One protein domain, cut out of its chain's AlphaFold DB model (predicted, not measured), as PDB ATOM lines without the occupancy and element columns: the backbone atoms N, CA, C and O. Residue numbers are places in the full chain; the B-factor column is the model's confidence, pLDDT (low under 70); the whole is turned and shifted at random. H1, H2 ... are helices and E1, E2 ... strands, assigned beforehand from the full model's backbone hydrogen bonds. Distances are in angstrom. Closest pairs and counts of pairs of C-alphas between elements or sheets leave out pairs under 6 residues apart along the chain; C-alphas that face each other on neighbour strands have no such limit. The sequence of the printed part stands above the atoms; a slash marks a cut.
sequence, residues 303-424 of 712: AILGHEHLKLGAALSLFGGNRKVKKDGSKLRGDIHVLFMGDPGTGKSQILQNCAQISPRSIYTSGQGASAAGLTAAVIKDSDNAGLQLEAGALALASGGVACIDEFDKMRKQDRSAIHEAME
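AT A GLANCE: This is residues 303 to 424 of the 712 residues of the protein "DNA helicase" of Candidatus Lokiarchaeota archaeon (UniProt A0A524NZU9). A small sheet of two parallel strands, E1 and E4, lies near the middle, with H2 packed on it and H1 beside H2; H3, H4 and H5 gather away from H1 and H2. Two arms stick out in different directions: residues 378 to 391 of the hairpin E2 and E3, and the folded-back loop of residues 321 to 334. The printed part has 122 residues, with H1 H2 E1 H3 E2 E3 H4 E4 H5 along the chain, mixed in class. It is only just loose, close to compact, with a radius of gyration of the C-alphas of 16.7 A and spans of 54 by 45 by 27 A.

IN THESE COORDINATES: E1 is residues 362 to 366, 13.5 A long, and E4 residues 402 to 406, 12.8 A. H2, residues 348 to 358, measures 15.4 A; H1, residues 308 to 319, measures 16.4 A from C-alpha 308 at (228.323, 218.805, 189.093). E2 is residues 377 to 381, 13.5 A, and E3 residues 388 to 392, 13.3 A. H3, residues 372 to 375, spans 5.2 A, and H4, residues 394 to 397, 5.3 A. H5, residues 413 to 423, measures 15.4 A and ends at (222.562, 201.637, 208.306).

HOW THE PARTS SIT: E1 and E4 are parallel at 16 degrees, with N 404 and O 363 2.8 A apart. The closest C-alphas of H2 and E4 are Leu 352 and Cys 404, 6.1 A. H1 and H2 touch at Ala 314 and Cys 355, C-alphas 7.0 A apart, the same way at a shallow tilt of 34 degrees, only just short of steep. H3 touches H4 at C-alphas 375 and 394, 4.6 A, and H5 at C-alphas 372 and 415, 4.3 A. E2 and E3 are an antiparallel hairpin at 150 degrees, with N 380 and O 389 2.8 A apart. Every O i to N i+4 pair is within hydrogen-bond range in H1 and H2, and 5 of 7 in H5; H3 and H4 are too short for one.

THE WHOLE: The C-alphas farthest apart, of Gly 306 and Ala 386, are 54.5 A apart. The printed part has no cut; the link H1 to H2 is long, 28 residues. Mean pLDDT of the printed part is 75.6, with residues 323 to 334 and 413 to 424 among those under 70.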
ATOM      1  N   ALA A 303     235.881 225.503 194.950       85.50
ATOM      2  CA  ALA A 303     237.281 225.287 194.581       85.50
ATOM      3  C   ALA A 303     237.484 224.197 193.511       85.50
ATOM      4  O   ALA A 303     238.515 224.173 192.845       85.50
ATOM      5  N   ILE A 304     236.521 223.286 193.342       85.12
ATOM      6  CA  ILE A 304     236.620 222.170 192.396       85.12
ATOM      7  C   ILE A 304     235.867 222.555 191.128       85.12
ATOM      8  O   ILE A 304     234.684 222.872 191.186       85.12
ATOM      9  N   LEU A 305     236.510 222.504 189.967       84.00
ATOM     10  CA  LEU A 305     235.826 222.706 188.689       84.00
ATOM     11  C   LEU A 305     235.225 221.374 188.202       84.00
ATOM     12  O   LEU A 305     235.891 220.345 188.256       84.00
ATOM     13  N   GLY A 306     233.983 221.385 187.711       85.25
ATOM     14  CA  GLY A 306     233.299 220.180 187.219       85.25
ATOM     15  C   GLY A 306     232.675 219.312 188.322       85.25
ATOM     16  O   GLY A 306     232.398 219.793 189.421       85.25
ATOM     17  N   HIS A 307     232.412 218.035 188.006       85.94
ATOM     18  CA  HIS A 307     231.752 217.053 188.887       85.94
ATOM     19  C   HIS A 307     230.395 217.505 189.457       85.94
ATOM     20  O   HIS A 307     230.053 217.190 190.596       85.94
ATOM     21  N   GLU A 308     229.606 218.229 188.660       87.88
ATOM     22  CA  GLU A 308     228.323 218.805 189.093       87.88
ATOM     23  C   GLU A 308     227.360 217.739 189.639       87.88
ATOM     24  O   GLU A 308     226.724 217.965 190.659       87.88
ATOM     25  N   HIS A 309     227.351 216.535 189.061       87.75
ATOM     26  CA  HIS A 309     226.553 215.404 189.545       87.75
ATOM     27  C   HIS A 309     226.970 214.912 190.946       87.75
ATOM     28  O   HIS A 309     226.105 214.629 191.768       87.75
ATOM     29  N   LEU A 310     228.276 214.846 191.255       88.50
ATOM     30  CA  LEU A 310     228.746 214.444 192.592       88.50
ATOM     31  C   LEU A 310     228.400 215.506 193.632       88.50
ATOM     32  O   LEU A 310     227.956 215.181 194.730       88.50
ATOM     33  N   LYS A 311     228.569 216.783 193.271       90.31
ATOM     34  CA  LYS A 311     228.216 217.901 194.150       90.31
ATOM     35  C   LYS A 311     226.712 217.996 194.376       90.31
ATOM     36  O   LYS A 311     226.293 218.293 195.487       90.31
ATOM     37  N   LEU A 312     225.904 217.703 193.358       90.12
ATOM     38  CA  LEU A 312     224.457 217.611 193.503       90.12
ATOM     39  C   LEU A 312     224.067 216.453 194.432       90.12
ATOM     40  O   LEU A 312     223.249 216.652 195.322       90.12
ATOM     41  N   GLY A 313     224.693 215.280 194.295       90.00
ATOM     42  CA  GLY A 313     224.487 214.157 195.217       90.00
ATOM     43  C   GLY A 313     224.855 214.503 196.665       90.00
ATOM     44  O   GLY A 313     224.099 214.205 197.586       90.00
ATOM     45  N   ALA A 314     225.970 215.212 196.866       89.19
ATOM     46  CA  ALA A 314     226.339 215.774 198.164       89.19
ATOM     47  C   ALA A 314     225.288 216.766 198.697       89.19
ATOM     48  O   ALA A 314     224.935 216.696 199.870       89.19
ATOM     49  N   ALA A 315     224.755 217.648 197.845       90.50
ATOM     50  CA  ALA A 315     223.720 218.610 198.227       90.50
ATOM     51  C   ALA A 315     222.433 217.929 198.682       90.50
ATOM     52  O   ALA A 315     221.891 218.268 199.728       90.50
ATOM     53  N   LEU A 316     221.977 216.926 197.933       89.38
ATOM     54  CA  LEU A 316     220.805 216.135 198.302       89.38
ATOM     55  C   LEU A 316     221.017 215.411 199.637       89.38
ATOM     56  O   LEU A 316     220.080 215.291 200.416       89.38
ATOM     57  N   SER A 317     222.249 214.986 199.939       87.94
ATOM     58  CA  SER A 317     222.567 214.368 201.231       87.94
ATOM     59  C   SER A 317     222.516 215.352 202.395       87.94
ATOM     60  O   SER A 317     222.204 214.924 203.502       87.94
ATOM     61  N   LEU A 318     222.826 216.632 202.162       86.94
ATOM     62  CA  LEU A 318     222.734 217.687 203.175       86.94
ATOM     63  C   LEU A 318     221.281 218.088 203.445       86.94
ATOM     64  O   LEU A 318     220.916 218.294 204.596       86.94
ATOM     65  N   PHE A 319     220.452 218.171 202.401       86.06
ATOM     66  CA  PHE A 319     219.017 218.423 202.564       86.06
ATOM     67  C   PHE A 319     218.282 217.227 203.183       86.06
ATOM     68  O   PHE A 319     217.277 217.411 203.866       86.06
ATOM     69  N   GLY A 320     218.783 216.009 202.953       81.62
ATOM     70  CA  GLY A 320     218.163 214.782 203.435       81.62
ATOM     71  C   GLY A 320     216.783 214.555 202.814       81.62
ATOM     72  O   GLY A 320     216.487 214.999 201.704       81.62
ATOM     73  N   GLY A 321     215.924 213.841 203.534       78.69
ATOM     74  CA  GLY A 321     214.554 213.577 203.113       78.69
ATOM     75  C   GLY A 321     213.594 213.543 204.293       78.69
ATOM     76  O   GLY A 321     213.982 213.383 205.451       78.69
ATOM     77  N   ASN A 322     212.301 213.687 204.004       75.94
ATOM     78  CA  ASN A 322     211.286 213.741 205.050       75.94
ATOM     79  C   ASN A 322     211.067 212.367 205.686       75.94
ATOM     80  O   ASN A 322     210.657 211.413 205.018       75.94
ATOM     81  N   ARG A 323     211.245 212.297 207.008       68.06
ATOM     82  CA  ARG A 323     210.842 211.141 207.814       68.06
ATOM     83  C   ARG A 323     209.323 211.030 207.792       68.06
ATOM     84  O   ARG A 323     208.618 211.874 208.341       68.06
ATOM     85  N   LYS A 324     208.801 209.987 207.152       69.75
ATOM     86  CA  LYS A 324     207.356 209.745 207.099       69.75
ATOM     87  C   LYS A 324     206.956 208.880 208.283       69.75
ATOM     88  O   LYS A 324     207.380 207.730 208.384       69.75
ATOM     89  N   VAL A 325     206.137 209.436 209.171       63.75
ATOM     90  CA  VAL A 325     205.489 208.675 210.242       63.75
ATOM     91  C   VAL A 325     204.199 208.096 209.676       63.75
ATOM     92  O   VAL A 325     203.318 208.837 209.236       63.75
ATOM     93  N   LYS A 326     204.105 206.768 209.624       65.50
ATOM     94  CA  LYS A 326     202.878 206.080 209.209       65.50
ATOM     95  C   LYS A 326     201.821 206.177 210.311       65.50
ATOM     96  O   LYS A 326     202.141 206.455 211.467       65.50
ATOM     97  N   LYS A 327     200.555 205.915 209.968       53.88
ATOM     98  CA  LYS A 327     199.432 205.939 210.932       53.88
ATOM     99  C   LYS A 327     199.628 204.954 212.093       53.88
ATOM    100  O   LYS A 327     199.124 205.205 213.180       53.88
ATOM    101  N   ASP A 328     200.436 203.920 211.874       42.00
ATOM    102  CA  ASP A 328     200.773 202.880 212.848       42.00
ATOM    103  C   ASP A 328     201.972 203.243 213.756       42.00
ATOM    104  O   ASP A 328     202.450 202.412 214.524       42.00
ATOM    105  N   GLY A 329     202.509 204.468 213.664       47.91
ATOM    106  CA  GLY A 329     203.621 204.952 214.500       47.91
ATOM    107  C   GLY A 329     205.026 204.542 214.032       47.91
ATOM    108  O   GLY A 329     206.021 205.008 214.594       47.91
ATOM    109  N   SER A 330     205.140 203.726 212.978       41.47
ATOM    110  CA  SER A 330     206.426 203.396 212.349       41.47
ATOM    111  C   SER A 330     207.004 204.598 211.589       41.47
ATOM    112  O   SER A 330     206.285 205.341 210.914       41.47
ATOM    113  N   LYS A 331     208.320 204.810 211.717       49.22
ATOM    114  CA  LYS A 331     209.049 205.914 211.078       49.22
ATOM    115  C   LYS A 331     209.847 205.368 209.899       49.22
ATOM    116  O   LYS A 331     210.775 204.594 210.103       49.22
ATOM    117  N   LEU A 332     209.494 205.775 208.682       61.38
ATOM    118  CA  LEU A 332     210.326 205.537 207.504       61.38
ATOM    119  C   LEU A 332     211.539 206.462 207.549       61.38
ATOM    120  O   LEU A 332     211.425 207.656 207.854       61.38
ATOM    121  N   ARG A 333     212.696 205.892 207.230       67.38
ATOM    122  CA  ARG A 333     213.955 206.611 207.138       67.38
ATOM    123  C   ARG A 333     213.872 207.659 206.022       67.38
ATOM    124  O   ARG A 333     213.569 207.328 204.883       67.38
ATOM    125  N   GLY A 334     214.131 208.917 206.371       67.44
ATOM    126  CA  GLY A 334     214.210 210.023 205.409       67.44
ATOM    127  C   GLY A 334     215.634 210.307 204.926       67.44
ATOM    128  O   GLY A 334     215.821 210.891 203.868       67.44
ATOM    129  N   ASP A 335     216.641 209.870 205.682       75.12
ATOM    130  CA  ASP A 335     218.034 210.269 205.475       75.12
ATOM    131  C   ASP A 335     218.699 209.402 204.394       75.12
ATOM    132  O   ASP A 335     218.618 208.175 204.459       75.12
ATOM    133  N   ILE A 336     219.410 209.997 203.436       83.12
ATOM    134  CA  ILE A 336     220.109 209.259 202.369       83.12
ATOM    135  C   ILE A 336     221.584 209.015 202.713       83.12
ATOM    136  O   ILE A 336     222.198 209.773 203.459       83.12
ATOM    137  N   HIS A 337     222.169 207.951 202.164       84.62
ATOM    138  CA  HIS A 337     223.607 207.690 202.241       84.62
ATOM    139  C   HIS A 337     224.224 207.768 200.848       84.62
ATOM    140  O   HIS A 337     223.722 207.150 199.914       84.62
ATOM    141  N   VAL A 338     225.329 208.503 200.714       87.25
ATOM    142  CA  VAL A 338     226.019 208.708 199.435       87.25
ATOM    143  C   VAL A 338     227.458 208.216 199.549       87.25
ATOM    144  O   VAL A 338     228.185 208.617 200.455       87.25
ATOM    145  N   LEU A 339     227.879 207.363 198.611       88.81
ATOM    146  CA  LEU A 339     229.252 206.872 198.508       88.81
ATOM    147  C   LEU A 339     229.913 207.421 197.240       88.81
ATOM    148  O   LEU A 339     229.451 207.172 196.128       88.81
ATOM    149  N   PHE A 340     231.036 208.122 197.398       86.94
ATOM    150  CA  PHE A 340     231.842 208.596 196.275       86.94
ATOM    151  C   PHE A 340     232.990 207.626 195.974       86.94
ATOM    152  O   PHE A 340     233.970 207.558 196.715       86.94
ATOM    153  N   MET A 341     232.909 206.911 194.850       87.12
ATOM    154  CA  MET A 341     233.972 206.022 194.364       87.12
ATOM    155  C   MET A 341     234.678 206.605 193.136       87.12
ATOM    156  O   MET A 341     234.090 207.334 192.347       87.12
ATOM    157  N   GLY A 342     235.965 206.296 192.975       85.25
ATOM    158  CA  GLY A 342     236.738 206.648 191.778       85.25
ATOM    159  C   GLY A 342     238.239 206.689 192.051       85.25
ATOM    160  O   GLY A 342     238.681 206.317 193.141       85.25
ATOM    161  N   ASP A 343     238.997 207.291 191.144       85.38
ATOM    162  CA  ASP A 343     240.453 207.374 191.280       85.38
ATOM    163  C   ASP A 343     240.909 208.337 192.396       85.38
ATOM    164  O   ASP A 343     240.195 209.302 192.720       85.38
ATOM    165  N   PRO A 344     242.080 208.099 193.017       84.25
ATOM    166  CA  PRO A 344     242.710 209.048 193.933       84.25
ATOM    167  C   PRO A 344     242.962 210.409 193.263       84.25
ATOM    168  O   PRO A 344     243.207 210.484 192.064       84.25
ATOM    169  N   GLY A 345     242.916 211.501 194.031       80.69
ATOM    170  CA  GLY A 345     243.237 212.846 193.520       80.69
ATOM    171  C   GLY A 345     242.131 213.542 192.712       80.69
ATOM    172  O   GLY A 345     242.341 214.645 192.222       80.69
ATOM    173  N   THR A 346     240.935 212.959 192.621       83.88
ATOM    174  CA  THR A 346     239.765 213.528 191.908       83.88
ATOM    175  C   THR A 346     238.958 214.549 192.729       83.88
ATOM    176  O   THR A 346     237.864 214.944 192.340       83.88
ATOM    177  N   GLY A 347     239.465 214.985 193.889       83.44
ATOM    178  CA  GLY A 347     238.821 216.002 194.733       83.44
ATOM    179  C   GLY A 347     237.695 215.505 195.655       83.44
ATOM    180  O   GLY A 347     237.105 216.319 196.357       83.44
ATOM    181  N   LYS A 348     237.410 214.196 195.719       88.50
ATOM    182  CA  LYS A 348     236.330 213.620 196.558       88.50
ATOM    183  C   LYS A 348     236.453 213.948 198.048       88.50
ATOM    184  O   LYS A 348     235.479 214.397 198.640       88.50
ATOM    185  N   SER A 349     237.644 213.796 198.633       87.50
ATOM    186  CA  SER A 349     237.890 214.140 200.042       87.50
ATOM    187  C   SER A 349     237.620 215.620 200.315       87.50
ATOM    188  O   SER A 349     237.039 215.971 201.334       87.50
ATOM    189  N   GLN A 350     237.951 216.494 199.361       87.56
ATOM    190  CA  GLN A 350     237.682 217.924 199.476       87.56
ATOM    191  C   GLN A 350     236.179 218.235 199.375       87.56
ATOM    192  O   GLN A 350     235.703 219.135 200.062       87.56
ATOM    193  N   ILE A 351     235.412 217.500 198.559       88.62
ATOM    194  CA  ILE A 351     233.941 217.605 198.546       88.62
ATOM    195  C   ILE A 351     233.384 217.201 199.916       88.62
ATOM    196  O   ILE A 351     232.639 217.977 200.503       88.62
ATOM    197  N   LEU A 352     233.801 216.049 200.456       88.62
ATOM    198  CA  LEU A 352     233.374 215.564 201.777       88.62
ATOM    199  C   LEU A 352     233.699 216.557 202.905       88.62
ATOM    200  O   LEU A 352     232.848 216.821 203.747       88.62
ATOM    201  N   GLN A 353     234.896 217.150 202.902       86.50
ATOM    202  CA  GLN A 353     235.283 218.166 203.889       86.50
ATOM    203  C   GLN A 353     234.410 219.423 203.812       86.50
ATOM    204  O   GLN A 353     234.013 219.944 204.850       86.50
ATOM    205  N   ASN A 354     234.072 219.893 202.606       87.50
ATOM    206  CA  ASN A 354     233.156 221.026 202.461       87.50
ATOM    207  C   ASN A 354     231.742 220.668 202.946       87.50
ATOM    208  O   ASN A 354     231.115 221.480 203.613       87.50
ATOM    209  N   CYS A 355     231.248 219.453 202.679       87.31
ATOM    210  CA  CYS A 355     229.955 219.007 203.211       87.31
ATOM    211  C   CYS A 355     229.931 219.009 204.742       87.31
ATOM    212  O   CYS A 355     228.952 219.453 205.334       87.31
ATOM    213  N   ALA A 356     231.017 218.558 205.376       84.62
ATOM    214  CA  ALA A 356     231.151 218.626 206.825       84.62
ATOM    215  C   ALA A 356     231.125 220.080 207.333       84.62
ATOM    216  O   ALA A 356     230.494 220.362 208.343       84.62
ATOM    217  N   GLN A 357     231.744 221.025 206.625       82.31
ATOM    218  CA  GLN A 357     231.722 222.442 207.017       82.31
ATOM    219  C   GLN A 357     230.364 223.125 206.800       82.31
ATOM    220  O   GLN A 357     230.043 224.065 207.515       82.31
ATOM    221  N   ILE A 358     229.592 222.694 205.799       84.88
ATOM    222  CA  ILE A 358     228.285 223.287 205.477       84.88
ATOM    223  C   ILE A 358     227.191 222.770 206.419       84.88
ATOM    224  O   ILE A 358     226.275 223.514 206.754       84.88
ATOM    225  N   SER A 359     227.249 221.494 206.809       83.06
ATOM    226  CA  SER A 359     226.230 220.894 207.673       83.06
ATOM    227  C   SER A 359     226.399 221.355 209.127       83.06
ATOM    228  O   SER A 359     227.479 221.140 209.679       83.06
ATOM    229  N   PRO A 360     225.339 221.863 209.789       72.69
ATOM    230  CA  PRO A 360     225.402 222.265 211.200       72.69
ATOM    231  C   PRO A 360     225.686 221.064 212.114       72.69
ATOM    232  O   PRO A 360     226.352 221.135 213.141       72.69
ATOM    233  N   ARG A 361     225.225 219.876 211.722       75.94
ATOM    234  CA  ARG A 361     225.521 218.628 212.426       75.94
ATOM    235  C   ARG A 361     226.417 217.792 211.547       75.94
ATOM    236  O   ARG A 361     225.948 217.175 210.591       75.94
ATOM    237  N   SER A 362     227.715 217.796 211.816       81.00
ATOM    238  CA  SER A 362     228.635 216.988 211.031       81.00
ATOM    239  C   SER A 362     229.829 216.494 211.819       81.00
ATOM    240  O   SER A 362     230.304 217.141 212.752       81.00
ATOM    241  N   ILE A 363     230.323 215.330 211.402       81.50
ATOM    242  CA  ILE A 363     231.611 214.808 211.842       81.50
ATOM    243  C   ILE A 363     232.387 214.329 210.640       81.50
ATOM    244  O   ILE A 363     231.887 213.552 209.831       81.50
ATOM    245  N   TYR A 364     233.638 214.762 210.569       83.62
ATOM    246  CA  TYR A 364     234.610 214.251 209.625       83.62
ATOM    247  C   TYR A 364     235.536 213.255 210.324       83.62
ATOM    248  O   TYR A 364     236.181 213.587 211.318       83.62
ATOM    249  N   THR A 365     235.624 212.037 209.794       82.44
ATOM    250  CA  THR A 365     236.537 211.004 210.293       82.44
ATOM    251  C   THR A 365     237.213 210.251 209.149       82.44
ATOM    252  O   THR A 365     236.704 210.186 208.032       82.44
ATOM    253  N   SER A 366     238.384 209.678 209.422       83.94
ATOM    254  CA  SER A 366     239.107 208.816 208.480       83.94
ATOM    255  C   SER A 366     238.854 207.348 208.814       83.94
ATOM    256  O   SER A 366     238.893 206.954 209.981       83.94
ATOM    257  N   GLY A 367     238.670 206.514 207.792       75.50
ATOM    258  CA  GLY A 367     238.413 205.080 207.912       75.50
ATOM    259  C   GLY A 367     239.511 204.295 208.634       75.50
ATOM    260  O   GLY A 367     239.221 203.237 209.185       75.50
ATOM    261  N   GLN A 368     240.750 204.804 208.695       75.81
ATOM    262  CA  GLN A 368     241.828 204.195 209.493       75.81
ATOM    263  C   GLN A 368     241.722 204.509 210.992       75.81
ATOM    264  O   GLN A 368     242.125 203.688 211.817       75.81
ATOM    265  N   GLY A 369     241.214 205.695 211.344       64.88
ATOM    266  CA  GLY A 369     241.036 206.147 212.729       64.88
ATOM    267  C   GLY A 369     239.676 205.775 213.328       64.88
ATOM    268  O   GLY A 369     239.506 205.788 214.545       64.88
ATOM    269  N   ALA A 370     238.717 205.414 212.478       66.94
ATOM    270  CA  ALA A 370     237.370 205.026 212.855       66.94
ATOM    271  C   ALA A 370     237.310 203.535 213.238       66.94
ATOM    272  O   ALA A 370     237.235 202.658 212.383       66.94
ATOM    273  N   SER A 371     237.342 203.250 214.542       67.00
ATOM    274  CA  SER A 371     237.027 201.916 215.080       67.00
ATOM    275  C   SER A 371     235.520 201.756 215.305       67.00
ATOM    276  O   SER A 371     234.825 202.756 215.467       67.00
ATOM    277  N   ALA A 372     235.004 200.526 215.390       61.81
ATOM    278  CA  ALA A 372     233.595 200.249 215.691       61.81
ATOM    279  C   ALA A 372     233.126 200.993 216.951       61.81
ATOM    280  O   ALA A 372     232.071 201.620 216.946       61.81
ATOM    281  N   ALA A 373     233.950 200.976 218.003       59.28
ATOM    282  CA  ALA A 373     233.702 201.684 219.255       59.28
ATOM    283  C   ALA A 373     233.736 203.216 219.087       59.28
ATOM    284  O   ALA A 373     232.898 203.908 219.652       59.28
ATOM    285  N   GLY A 374     234.660 203.743 218.273       62.22
ATOM    286  CA  GLY A 374     234.758 205.179 217.978       62.22
ATOM    287  C   GLY A 374     233.705 205.697 216.989       62.22
ATOM    288  O   GLY A 374     233.444 206.894 216.944       62.22
ATOM    289  N   LEU A 375     233.084 204.815 216.202       70.69
ATOM    290  CA  LEU A 375     231.950 205.130 215.329       70.69
ATOM    291  C   LEU A 375     230.618 205.081 216.082       70.69
ATOM    292  O   LEU A 375     229.737 205.879 215.779       70.69
ATOM    293  N   THR A 376     230.475 204.164 217.044       69.81
ATOM    294  CA  THR A 376     229.213 203.905 217.756       69.81
ATOM    295  C   THR A 376     229.191 204.542 219.144       69.81
ATOM    296  O   THR A 376     229.081 205.754 219.232       69.81
ATOM    297  N   ALA A 377     229.260 203.773 220.223       66.50
ATOM    298  CA  ALA A 377     229.428 204.266 221.584       66.50
ATOM    299  C   ALA A 377     230.374 203.312 222.318       66.50
ATOM    300  O   ALA A 377     230.315 202.095 222.122       66.50
ATOM    301  N   ALA A 378     231.254 203.854 223.154       70.19
ATOM    302  CA  ALA A 378     232.283 203.085 223.844       70.19
ATOM    303  C   ALA A 378     232.154 203.235 225.360       70.19
ATOM    304  O   ALA A 378     231.871 204.316 225.865       70.19
ATOM    305  N   VAL A 379     232.411 202.157 226.103       73.12
ATOM    306  CA  VAL A 379     232.550 202.221 227.564       73.12
ATOM    307  C   VAL A 379     234.032 202.343 227.904       73.12
ATOM    308  O   VAL A 379     234.821 201.456 227.575       73.12
ATOM    309  N   ILE A 380     234.413 203.425 228.579       74.19
ATOM    310  CA  ILE A 380     235.791 203.718 228.986       74.19
ATOM    311  C   ILE A 380     235.888 203.682 230.508       74.19
ATOM    312  O   ILE A 380     234.980 204.108 231.217       74.19
ATOM    313  N   LYS A 381     237.004 203.167 231.026       71.69
ATOM    314  CA  LYS A 381     237.299 203.206 232.457       71.69
ATOM    315  C   LYS A 381     238.046 204.498 232.792       71.69
ATOM    316  O   LYS A 381     239.123 204.732 232.254       71.69
ATOM    317  N   ASP A 382     237.478 205.301 233.683       65.88
ATOM    318  CA  ASP A 382     238.075 206.538 234.183       65.88
ATOM    319  C   ASP A 382     239.247 206.229 235.133       65.88
ATOM    320  O   ASP A 382     239.112 205.399 236.044       65.88
ATOM    321  N   SER A 383     240.396 206.872 234.904       59.25
ATOM    322  CA  SER A 383     241.609 206.707 235.715       59.25
ATOM    323  C   SER A 383     241.492 207.379 237.076       59.25
ATOM    324  O   SER A 383     242.059 206.867 238.041       59.25
ATOM    325  N   ASP A 384     240.739 208.476 237.155       58.25
ATOM    326  CA  ASP A 384     240.739 209.347 238.332       58.25
ATOM    327  C   ASP A 384     239.639 208.935 239.323       58.25
ATOM    328  O   ASP A 384     239.855 208.943 240.532       58.25
ATOM    329  N   ASN A 385     238.492 208.455 238.820       58.25
ATOM    330  CA  ASN A 385     237.336 208.089 239.649       58.25
ATOM    331  C   ASN A 385     237.015 206.584 239.690       58.25
ATOM    332  O   ASN A 385     235.963 206.198 240.202       58.25
ATOM    333  N   ALA A 386     237.864 205.706 239.140       57.00
ATOM    334  CA  ALA A 386     237.652 204.249 239.132       57.00
ATOM    335  C   ALA A 386     236.235 203.827 238.666       57.00
ATOM    336  O   ALA A 386     235.607 202.932 239.239       57.00
ATOM    337  N   GLY A 387     235.685 204.514 237.661       65.81
ATOM    338  CA  GLY A 387     234.322 204.318 237.155       65.81
ATOM    339  C   GLY A 387     234.266 203.984 235.678       65.81
ATOM    340  O   GLY A 387     235.236 204.187 234.958       65.81
ATOM    341  N   LEU A 388     233.129 203.450 235.236       73.69
ATOM    342  CA  LEU A 388     232.825 203.301 233.817       73.69
ATOM    343  C   LEU A 388     232.125 204.579 233.339       73.69
ATOM    344  O   LEU A 388     231.219 205.080 234.008       73.69
ATOM    345  N   GLN A 389     232.568 205.099 232.203       76.56
ATOM    346  CA  GLN A 389     231.980 206.230 231.498       76.56
ATOM    347  C   GLN A 389     231.554 205.771 230.105       76.56
ATOM    348  O   GLN A 389     232.246 204.967 229.478       76.56
ATOM    349  N   LEU A 390     230.424 206.276 229.626       77.50
ATOM    350  CA  LEU A 390     229.980 206.096 228.247       77.50
ATOM    351  C   LEU A 390     230.485 207.264 227.408       77.50
ATOM    352  O   LEU A 390     230.260 208.408 227.784       77.50
ATOM    353  N   GLU A 391     231.139 206.974 226.288       78.38
ATOM    354  CA  GLU A 391     231.588 207.939 225.285       78.38
ATOM    355  C   GLU A 391     230.774 207.772 223.999       78.38
ATOM    356  O   GLU A 391     230.666 206.665 223.464       78.38
ATOM    357  N   ALA A 392     230.206 208.872 223.505       76.00
ATOM    358  CA  ALA A 392     229.540 208.902 222.210       76.00
ATOM    359  C   ALA A 392     230.568 208.865 221.071       76.00
ATOM    360  O   ALA A 392     231.514 209.647 221.042       76.00
ATOM    361  N   GLY A 393     230.369 207.961 220.119       76.81
ATOM    362  CA  GLY A 393     231.152 207.877 218.894       76.81
ATOM    363  C   GLY A 393     230.599 208.761 217.776       76.81
ATOM    364  O   GLY A 393     229.568 209.428 217.900       76.81
ATOM    365  N   ALA A 394     231.307 208.753 216.650       76.75
ATOM    366  CA  ALA A 394     231.109 209.687 215.548       76.75
ATOM    367  C   ALA A 394     229.689 209.688 214.954       76.75
ATOM    368  O   ALA A 394     229.190 210.744 214.579       76.75
ATOM    369  N   LEU A 395     229.013 208.537 214.869       76.62
ATOM    370  CA  LEU A 395     227.653 208.471 214.321       76.62
ATOM    371  C   LEU A 395     226.609 209.014 215.301       76.62
ATOM    372  O   LEU A 395     225.663 209.672 214.877       76.62
ATOM    373  N   ALA A 396     226.789 208.771 216.602       71.94
ATOM    374  CA  ALA A 396     225.887 209.279 217.634       71.94
ATOM    375  C   ALA A 396     225.949 210.811 217.715       71.94
ATOM    376  O   ALA A 396     224.919 211.479 217.762       71.94
ATOM    377  N   LEU A 397     227.161 211.362 217.645       73.81
ATOM    378  CA  LEU A 397     227.408 212.801 217.647       73.81
ATOM    379  C   LEU A 397     226.916 213.502 216.359       73.81
ATOM    380  O   LEU A 397     226.533 214.668 216.401       73.81
ATOM    381  N   ALA A 398     226.896 212.803 215.216       75.56
ATOM    382  CA  ALA A 398     226.385 213.317 213.937       75.56
ATOM    383  C   ALA A 398     224.877 213.059 213.725       75.56
ATOM    384  O   ALA A 398     224.369 213.210 212.610       75.56
ATOM    385  N   SER A 399     224.148 212.650 214.768       72.88
ATOM    386  CA  SER A 399     222.727 212.309 214.676       72.88
ATOM    387  C   SER A 399     221.872 213.493 214.202       72.88
ATOM    388  O   SER A 399     221.918 214.597 214.756       72.88
ATOM    389  N   GLY A 400     221.062 213.256 213.166       71.81
ATOM    390  CA  GLY A 400     220.254 214.295 212.520       71.81
ATOM    391  C   GLY A 400     221.057 215.255 211.635       71.81
ATOM    392  O   GLY A 400     220.564 216.336 211.338       71.81
ATOM    393  N   GLY A 401     222.277 214.874 211.253       80.56
ATOM    394  CA  GLY A 401     223.144 215.589 210.322       80.56
ATOM    395  C   GLY A 401     223.880 214.641 209.374       80.56
ATOM    396  O   GLY A 401     223.319 213.640 208.931       80.56
ATOM    397  N   VAL A 402     225.150 214.937 209.068       84.88
ATOM    398  CA  VAL A 402     225.965 214.181 208.101       84.88
ATOM    399  C   VAL A 402     227.283 213.700 208.712       84.88
ATOM    400  O   VAL A 402     228.146 214.491 209.090       84.88
ATOM    401  N   ALA A 403     227.492 212.383 208.727       85.88
ATOM    402  CA  ALA A 403     228.785 211.778 209.039       85.88
ATOM    403  C   ALA A 403     229.610 211.583 207.754       85.88
ATOM    404  O   ALA A 403     229.233 210.815 206.868       85.88
ATOM    405  N   CYS A 404     230.747 212.268 207.653       88.00
ATOM    406  CA  CYS A 404     231.673 212.188 206.528       88.00
ATOM    407  C   CYS A 404     232.828 211.236 206.865       88.00
ATOM    408  O   CYS A 404     233.633 211.523 207.752       88.00
ATOM    409  N   ILE A 405     232.926 210.117 206.144       88.25
ATOM    410  CA  ILE A 405     233.989 209.119 206.321       88.25
ATOM    411  C   ILE A 405     234.876 209.112 205.074       88.25
ATOM    412  O   ILE A 405     234.416 208.754 203.991       88.25
ATOM    413  N   ASP A 406     236.146 209.484 205.228       88.69
ATOM    414  CA  ASP A 406     237.152 209.383 204.162       88.69
ATOM    415  C   ASP A 406     237.924 208.052 204.242       88.69
ATOM    416  O   ASP A 406     237.961 207.416 205.293       88.69
ATOM    417  N   GLU A 407     238.545 207.614 203.146       86.56
ATOM    418  CA  GLU A 407     239.304 206.348 203.058       86.56
ATOM    419  C   GLU A 407     238.527 205.111 203.557       86.56
ATOM    420  O   GLU A 407     239.044 204.256 204.284       86.56
ATOM    421  N   PHE A 408     237.255 204.993 203.166       83.38
ATOM    422  CA  PHE A 408     236.379 203.892 203.588       83.38
ATOM    423  C   PHE A 408     236.932 202.490 203.246       83.38
ATOM    424  O   PHE A 408     236.664 201.502 203.943       83.38
ATOM    425  N   ASP A 409     237.750 202.380 202.194       81.56
ATOM    426  CA  ASP A 409     238.416 201.135 201.803       81.56
ATOM    427  C   ASP A 409     239.441 200.655 202.844       81.56
ATOM    428  O   ASP A 409     239.638 199.444 202.972       81.56
ATOM    429  N   LYS A 410     240.047 201.573 203.612       81.31
ATOM    430  CA  LYS A 410     241.067 201.287 204.639       81.31
ATOM    431  C   LYS A 410     240.498 200.851 205.985       81.31
ATOM    432  O   LYS A 410     241.256 200.431 206.861       81.31
ATOM    433  N   MET A 411     239.183 200.919 206.147       79.62
ATOM    434  CA  MET A 411     238.509 200.480 207.359       79.62
ATOM    435  C   MET A 411     238.604 198.958 207.536       79.62
ATOM    436  O   MET A 411     238.504 198.188 206.572       79.62
ATOM    437  N   ARG A 412     238.768 198.495 208.781       73.06
ATOM    438  CA  ARG A 412     238.803 197.057 209.082       73.06
ATOM    439  C   ARG A 412     237.423 196.442 208.847       73.06
ATOM    440  O   ARG A 412     236.396 197.072 209.079       73.06
ATOM    441  N   LYS A 413     237.385 195.164 208.455       67.31
ATOM    442  CA  LYS A 413     236.122 194.443 208.194       67.31
ATOM    443  C   LYS A 413     235.170 194.425 209.400       67.31
ATOM    444  O   LYS A 413     233.965 194.502 209.210       67.31
ATOM    445  N   GLN A 414     235.709 194.342 210.620       62.84
ATOM    446  CA  GLN A 414     234.919 194.369 211.861       62.84
ATOM    447  C   GLN A 414     234.246 195.732 212.079       62.84
ATOM    448  O   GLN A 414     233.062 195.780 212.394       62.84
ATOM    449  N   ASP A 415     234.969 196.826 211.832       66.44
ATOM    450  CA  ASP A 415     234.463 198.192 212.002       66.44
ATOM    451  C   ASP A 415     233.406 198.536 210.941       66.44
ATOM    452  O   ASP A 415     232.380 199.135 211.254       66.44
ATOM    453  N   ARG A 416     233.584 198.038 209.709       66.62
ATOM    454  CA  ARG A 416     232.593 198.162 208.627       66.62
ATOM    455  C   ARG A 416     231.260 197.479 208.967       66.62
ATOM    456  O   ARG A 416     230.206 198.010 208.638       66.62
ATOM    457  N   SER A 417     231.299 196.339 209.664       60.75
ATOM    458  CA  SER A 417     230.098 195.616 210.114       60.75
ATOM    459  C   SER A 417     229.249 196.413 211.106       60.75
ATOM    460  O   SER A 417     228.029 196.286 211.084       60.75
ATOM    461  N   ALA A 418     229.869 197.229 211.962       59.09
ATOM    462  CA  ALA A 418     229.145 198.062 212.924       59.09
ATOM    463  C   ALA A 418     228.389 199.209 212.235       59.09
ATOM    464  O   ALA A 418     227.310 199.597 212.674       59.09
ATOM    465  N   ILE A 419     228.929 199.722 211.123       63.62
ATOM    466  CA  ILE A 419     228.235 200.716 210.302       63.62
ATOM    467  C   ILE A 419     227.013 200.076 209.634       63.62
ATOM    468  O   ILE A 419     225.948 200.681 209.662       63.62
ATOM    469  N   HIS A 420     227.128 198.847 209.113       64.75
ATOM    470  CA  HIS A 420     225.979 198.133 208.546       64.75
ATOM    471  C   HIS A 420     224.816 198.049 209.548       64.75
ATOM    472  O   HIS A 420     223.716 198.439 209.201       64.75
ATOM    473  N   GLU A 421     225.052 197.713 210.820       57.44
ATOM    474  CA  GLU A 421     223.994 197.700 211.852       57.44
ATOM    475  C   GLU A 421     223.298 199.064 212.048       57.44
ATOM    476  O   GLU A 421     222.081 199.120 212.201       57.44
ATOM    477  N   ALA A 422     224.048 200.170 211.994       50.00
ATOM    478  CA  ALA A 422     223.484 201.520 212.069       50.00
ATOM    479  C   ALA A 422     222.778 201.962 210.767       50.00
ATOM    480  O   ALA A 422     221.968 202.890 210.790       50.00
ATOM    481  N   MET A 423     223.097 201.324 209.636       58.00
ATOM    482  CA  MET A 423     222.562 201.637 208.306       58.00
ATOM    483  C   MET A 423     221.370 200.753 207.900       58.00
ATOM    484  O   MET A 423     220.582 201.180 207.054       58.00
ATOM    485  N   GLU A 424     221.231 199.553 208.471       52.88
ATOM    486  CA  GLU A 424     220.329 198.499 207.989       52.88
ATOM    487  C   GLU A 424     219.006 198.435 208.779       52.88
ATOM    488  O   GLU A 424     218.975 198.212 209.989       52.88
TER     489      GLU A 424